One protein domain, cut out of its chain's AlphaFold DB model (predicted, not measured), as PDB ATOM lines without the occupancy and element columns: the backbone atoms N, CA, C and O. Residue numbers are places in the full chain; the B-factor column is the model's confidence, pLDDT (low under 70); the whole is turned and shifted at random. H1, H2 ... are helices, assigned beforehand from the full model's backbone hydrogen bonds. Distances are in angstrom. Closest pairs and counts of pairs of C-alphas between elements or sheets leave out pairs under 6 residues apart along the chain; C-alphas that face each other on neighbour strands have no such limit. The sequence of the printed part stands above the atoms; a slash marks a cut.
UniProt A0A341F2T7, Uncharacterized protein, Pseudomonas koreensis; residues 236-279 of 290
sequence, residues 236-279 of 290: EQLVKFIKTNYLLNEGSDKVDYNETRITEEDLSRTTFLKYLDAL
ATOM      1  N   GLU A 236     324.548 166.275 337.273       76.88
ATOM      2  CA  GLU A 236     324.250 167.228 338.339       76.88
ATOM      3  C   GLU A 236     324.394 168.682 337.860       76.88
ATOM      4  O   GLU A 236     323.467 169.476 337.987       76.88
ATOM      5  N   GLN A 237     325.522 169.035 337.234       75.19
ATOM      6  CA  GLN A 237     325.756 170.382 336.702       75.19
ATOM      7  C   GLN A 237     324.744 170.765 335.613       75.19
ATOM      8  O   GLN A 237     324.351 171.927 335.528       75.19
ATOM      9  N   LEU A 238     324.285 169.802 334.809       79.81
ATOM     10  CA  LEU A 238     323.248 170.018 333.804       79.81
ATOM     11  C   LEU A 238     321.900 170.339 334.456       79.81
ATOM     12  O   LEU A 238     321.301 171.364 334.142       79.81
ATOM     13  N   VAL A 239     321.441 169.508 335.391       83.50
ATOM     14  CA  VAL A 239     320.173 169.734 336.105       83.50
ATOM     15  C   VAL A 239     320.222 171.056 336.879       83.50
ATOM     16  O   VAL A 239     319.294 171.860 336.796       83.50
ATOM     17  N   LYS A 240     321.343 171.339 337.550       84.12
ATOM     18  CA  LYS A 240     321.586 172.585 338.286       84.12
ATOM     19  C   LYS A 240     321.574 173.810 337.371       84.12
ATOM     20  O   LYS A 240     320.958 174.816 337.718       84.12
ATOM     21  N   PHE A 241     322.170 173.727 336.181       83.00
ATOM     22  CA  PHE A 241     322.128 174.788 335.170       83.00
ATOM     23  C   PHE A 241     320.700 175.080 334.692       83.00
ATOM     24  O   PHE A 241     320.284 176.241 334.684       83.00
ATOM     25  N   ILE A 242     319.938 174.045 334.331       85.25
ATOM     26  CA  ILE A 242     318.565 174.198 333.826       85.25
ATOM     27  C   ILE A 242     317.659 174.766 334.934       85.25
ATOM     28  O   ILE A 242     316.934 175.732 334.698       85.25
ATOM     29  N   LYS A 243     317.784 174.260 336.171       87.94
ATOM     30  CA  LYS A 243     317.067 174.770 337.353       87.94
ATOM     31  C   LYS A 243     317.392 176.233 337.660       87.94
ATOM     32  O   LYS A 243     316.486 177.023 337.894       87.94
ATOM     33  N   THR A 244     318.669 176.615 337.637       83.19
ATOM     34  CA  THR A 244     319.098 178.000 337.912       83.19
ATOM     35  C   THR A 244     318.473 178.970 336.903       83.19
ATOM     36  O   THR A 244     317.949 180.010 337.290       83.19
ATOM     37  N   ASN A 245     318.468 178.612 335.613       79.50
ATOM     38  CA  ASN A 245     317.836 179.427 334.571       79.50
ATOM     39  C   ASN A 245     316.313 179.509 334.741       79.50
ATOM     40  O   ASN A 245     315.738 180.576 334.544       79.50
ATOM     41  N   TYR A 246     315.670 178.408 335.136       85.56
ATOM     42  CA  TYR A 246     314.248 178.405 335.465       85.56
ATOM     43  C   TYR A 246     313.925 179.377 336.614       85.56
ATOM     44  O   TYR A 246     313.045 180.220 336.471       85.56
ATOM     45  N   LEU A 247     314.683 179.327 337.715       82.44
ATOM     46  CA  LEU A 247     314.481 180.197 338.881       82.44
ATOM     47  C   LEU A 247     314.714 181.684 338.565       82.44
ATOM     48  O   LEU A 247     313.982 182.539 339.062       82.44
ATOM     49  N   LEU A 248     315.702 181.991 337.717       76.75
ATOM     50  CA  LEU A 248     315.951 183.353 337.233       76.75
ATOM     51  C   LEU A 248     314.776 183.883 336.397       76.75
ATOM     52  O   LEU A 248     314.418 185.051 336.516       76.75
ATOM     53  N   ASN A 249     314.149 183.026 335.585       74.88
ATOM     54  CA  ASN A 249     312.991 183.400 334.770       74.88
ATOM     55  C   ASN A 249     311.695 183.555 335.586       74.88
ATOM     56  O   ASN A 249     310.840 184.349 335.210       74.88
ATOM     57  N   GLU A 250     311.557 182.847 336.709       77.50
ATOM     58  CA  GLU A 250     310.414 182.954 337.636       77.50
ATOM     59  C   GLU A 250     310.495 184.188 338.564       77.50
ATOM     60  O   GLU A 250     309.715 184.315 339.506       77.50
ATOM     61  N   GLY A 251     311.424 185.122 338.313       62.66
ATOM     62  CA  GLY A 251     311.497 186.402 339.026       62.66
ATOM     63  C   GLY A 251     312.335 186.382 340.306       62.66
ATOM     64  O   GLY A 251     312.172 187.249 341.162       62.66
ATOM     65  N   SER A 252     313.238 185.409 340.465       67.50
ATOM     66  CA  SER A 252     314.225 185.450 341.549       67.50
ATOM     67  C   SER A 252     315.406 186.346 341.163       67.50
ATOM     68  O   SER A 252     316.306 185.920 340.445       67.50
ATOM     69  N   ASP A 253     315.450 187.568 341.698       58.66
ATOM     70  CA  ASP A 253     316.507 188.558 341.408       58.66
ATOM     71  C   ASP A 253     317.912 188.165 341.921       58.66
ATOM     72  O   ASP A 253     318.902 188.848 341.645       58.66
ATOM     73  N   LYS A 254     318.026 187.068 342.682       62.06
ATOM     74  CA  LYS A 254     319.285 186.545 343.238       62.06
ATOM     75  C   LYS A 254     319.292 185.018 343.261       62.06
ATOM     76  O   LYS A 254     319.075 184.409 344.305       62.06
ATOM     77  N   VAL A 255     319.550 184.393 342.116       72.31
ATOM     78  CA  VAL A 255     319.847 182.954 342.061       72.31
ATOM     79  C   VAL A 255     321.354 182.775 341.930       72.31
ATOM     80  O   VAL A 255     321.926 183.080 340.883       72.31
ATOM     81  N   ASP A 256     322.008 182.280 342.982       74.56
ATOM     82  CA  ASP A 256     323.406 181.856 342.900       74.56
ATOM     83  C   ASP A 256     323.470 180.409 342.395       74.56
ATOM     84  O   ASP A 256     322.967 179.466 343.022       74.56
ATOM     85  N   TYR A 257     324.111 180.230 341.240       76.25
ATOM     86  CA  TYR A 257     324.366 178.914 340.673       76.25
ATOM     87  C   TYR A 257     325.076 178.006 341.678       76.25
ATOM     88  O   TYR A 257     324.689 176.857 341.805       76.25
ATOM     89  N   ASN A 258     326.067 178.479 342.434       75.25
ATOM     90  CA  ASN A 258     326.833 177.643 343.360       75.25
ATOM     91  C   ASN A 258     325.992 177.169 344.552       75.25
ATOM     92  O   ASN A 258     326.148 176.023 344.981       75.25
ATOM     93  N   GLU A 259     325.046 177.989 345.010       78.44
ATOM     94  CA  GLU A 259     324.165 177.694 346.147       78.44
ATOM     95  C   GLU A 259     322.907 176.905 345.754       78.44
ATOM     96  O   GLU A 259     322.243 176.318 346.611       78.44
ATOM     97  N   THR A 260     322.604 176.822 344.455       80.12
ATOM     98  CA  THR A 260     321.457 176.063 343.943       80.12
ATOM     99  C   THR A 260     321.627 174.569 344.246       80.12
ATOM    100  O   THR A 260     322.563 173.918 343.774       80.12
ATOM    101  N   ARG A 261     320.720 174.006 345.051       85.69
ATOM    102  CA  ARG A 261     320.710 172.578 345.413       85.69
ATOM    103  C   ARG A 261     319.765 171.788 344.521       85.69
ATOM    104  O   ARG A 261     318.721 172.306 344.121       85.69
ATOM    105  N   ILE A 262     320.126 170.535 344.267       86.50
ATOM    106  CA  ILE A 262     319.263 169.565 343.592       86.50
ATOM    107  C   ILE A 262     318.539 168.739 344.654       86.50
ATOM    108  O   ILE A 262     319.169 168.234 345.582       86.50
ATOM    109  N   THR A 263     317.226 168.632 344.528       88.81
ATOM    110  CA  THR A 263     316.345 167.792 345.341       88.81
ATOM    111  C   THR A 263     315.842 166.613 344.508       88.81
ATOM    112  O   THR A 263     315.948 166.610 343.282       88.81
ATOM    113  N   GLU A 264     315.262 165.602 345.153       85.25
ATOM    114  CA  GLU A 264     314.652 164.466 344.441       85.25
ATOM    115  C   GLU A 264     313.511 164.898 343.505       85.25
ATOM    116  O   GLU A 264     313.298 164.294 342.455       85.25
ATOM    117  N   GLU A 265     312.817 165.988 343.836       86.31
ATOM    118  CA  GLU A 265     311.744 166.549 343.013       86.31
ATOM    119  C   GLU A 265     312.258 167.095 341.673       86.31
ATOM    120  O   GLU A 265     311.598 166.910 340.644       86.31
ATOM    121  N   ASP A 266     313.458 167.690 341.658       84.44
ATOM    122  CA  ASP A 266     314.113 168.203 340.445       84.44
ATOM    123  C   ASP A 266     314.453 167.085 339.448       84.44
ATOM    124  O   ASP A 266     314.578 167.328 338.247       84.44
ATOM    125  N   LEU A 267     314.617 165.858 339.951       82.94
ATOM    126  CA  LEU A 267     314.930 164.669 339.157       82.94
ATOM    127  C   LEU A 267     313.673 163.983 338.610       82.94
ATOM    128  O   LEU A 267     313.774 163.068 337.789       82.94
ATOM    129  N   SER A 268     312.483 164.419 339.033       90.38
ATOM    130  CA  SER A 268     311.243 163.915 338.459       90.38
ATOM    131  C   SER A 268     311.120 164.357 336.998       90.38
ATOM    132  O   SER A 268     311.436 165.491 336.627       90.38
ATOM    133  N   ARG A 269     310.618 163.458 336.144       82.19
ATOM    134  CA  ARG A 269     310.436 163.726 334.708       82.19
ATOM    135  C   ARG A 269     309.631 165.005 334.463       82.19
ATOM    136  O   ARG A 269     309.958 165.774 333.567       82.19
ATOM    137  N   THR A 270     308.585 165.211 335.255       88.81
ATOM    138  CA  THR A 270     307.674 166.352 335.145       88.81
ATOM    139  C   THR A 270     308.391 167.670 335.428       88.81
ATOM    140  O   THR A 270     308.331 168.587 334.611       88.81
ATOM    141  N   THR A 271     309.112 167.753 336.547       83.75
ATOM    142  CA  THR A 271     309.850 168.958 336.950       83.75
ATOM    143  C   THR A 271     311.005 169.250 335.995       83.75
ATOM    144  O   THR A 271     311.188 170.388 335.571       83.75
ATOM    145  N   PHE A 272     311.728 168.216 335.563       81.62
ATOM    146  CA  PHE A 272     312.830 168.367 334.619       81.62
ATOM    147  C   PHE A 272     312.375 168.898 333.248       81.62
ATOM    148  O   PHE A 272     312.999 169.807 332.699       81.62
ATOM    149  N   LEU A 273     311.263 168.381 332.706       84.06
ATOM    150  CA  LEU A 273     310.685 168.883 331.452       84.06
ATOM    151  C   LEU A 273     310.208 170.333 331.588       84.06
ATOM    152  O   LEU A 273     310.477 171.144 330.706       84.06
ATOM    153  N   LYS A 274     309.599 170.686 332.727       84.19
ATOM    154  CA  LYS A 274     309.205 172.069 333.029       84.19
ATOM    155  C   LYS A 274     310.401 173.027 332.969       84.19
ATOM    156  O   LYS A 274     310.293 174.109 332.398       84.19
ATOM    157  N   TYR A 275     311.546 172.631 333.525       87.88
ATOM    158  CA  TYR A 275     312.761 173.449 333.494       87.88
ATOM    159  C   TYR A 275     313.335 173.581 332.079       87.88
ATOM    160  O   TYR A 275     313.775 174.663 331.694       87.88
ATOM    161  N   LEU A 276     313.307 172.500 331.294       80.88
ATOM    162  CA  LEU A 276     313.758 172.504 329.901       80.88
ATOM    163  C   LEU A 276     312.917 173.428 329.015       80.88
ATOM    164  O   LEU A 276     313.477 174.177 328.213       80.88
ATOM    165  N   ASP A 277     311.594 173.397 329.172       81.94
ATOM    166  CA  ASP A 277     310.669 174.210 328.376       81.94
ATOM    167  C   ASP A 277     310.821 175.710 328.658       81.94
ATOM    168  O   ASP A 277     310.622 176.541 327.769       81.94
ATOM    169  N   ALA A 278     311.235 176.050 329.879       77.69
ATOM    170  CA  ALA A 278     311.466 177.417 330.321       77.69
ATOM    171  C   ALA A 278     312.834 177.993 329.912       77.69
ATOM    172  O   ALA A 278     313.119 179.156 330.213       77.69
ATOM    173  N   LEU A 279     313.695 177.221 329.237       77.81
ATOM    174  CA  LEU A 279     314.982 177.727 328.765       77.81
ATOM    175  C   LEU A 279     314.794 178.780 327.658       77.81
ATOM    176  O   LEU A 279     313.976 178.604 326.745       77.81
TER     177      LEU A 279
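AT A GLANCE: This is residues 236 to 279 of the 290 residues of an uncharacterized protein of Pseudomonas koreensis (UniProt A0A341F2T7). Two helices, H1 and H3, make a small uneven V, with the last part of the shorter H3 meeting the second half of the longer H1, and the very short H2 sits over the open end of the V. A long link without named elements, residues 250 to 263, turns at the end of H1 and folds back along it to reach H2. The printed part has 44 residues with three named helices, in the order H1, H2, H3, and no named strand; the class is all helix. It is compact, with a radius of gyration of the C-alphas of 9.6 A, and rounded, spanning 26 by 19 by 14 A.

IN THESE COORDINATES: H1 covers residues 236 to 249 and is the longest helix, 20.0 A from first to last C-alpha. It begins at C-alpha 236, at (324.250, 167.228, 338.339), and ends at C-alpha 249, at (312.991, 183.400, 334.770). After residues 250 to 263 comes H2, residues 264 to 267, 5.3 A long. Ser 268 is the one residue between H2 and H3. H3 covers residues 269 to 277, 12.3 A from first to last C-alpha, and ends at C-alpha 277, at (310.669, 174.210, 328.376).

HOW THE PARTS SIT: H1 touches H3, with 6 pairs of C-alphas within 8 A; the closest are the C-alphas of Tyr 246 and Tyr 275, 5.5 A apart. The two run the same way at a steep tilt of 59 degrees. H1 and H2 only just touch, with 3 pairs of C-alphas within 8 A. H1 does so with residues 239 to 243 alone, and the closest C-alphas are those of Val 239 and Asp 266, 7.6 A apart. H2 and H3 are close but not clearly touching; their closest C-alphas, those of Asp 266 and Phe 272, are 6.0 A apart. In H1 and H3 every O i to N i+4 pair is within hydrogen-bond range, and H2, four residues, is too short for such a pair, but its one O i to N i+3 pair is within range.

THE WHOLE: The two C-alphas farthest apart are those of Asp 253 and Arg 269, at 26.4 A, while the first and last printed C-alphas, of Glu 236 and Leu 279, are 17.0 A apart. The printed part has no cut. The link from H1 to H2 is long, with 14 residues, and the link from H2 to H3 is tight, with 1 residue. The C-alphas of residues 250 to 263 lie 8 to 14 A from the mean of the C-alphas. The mean pLDDT of the printed part is 80.1, and the model's confidence is low, under 70, at residues 251 to 254.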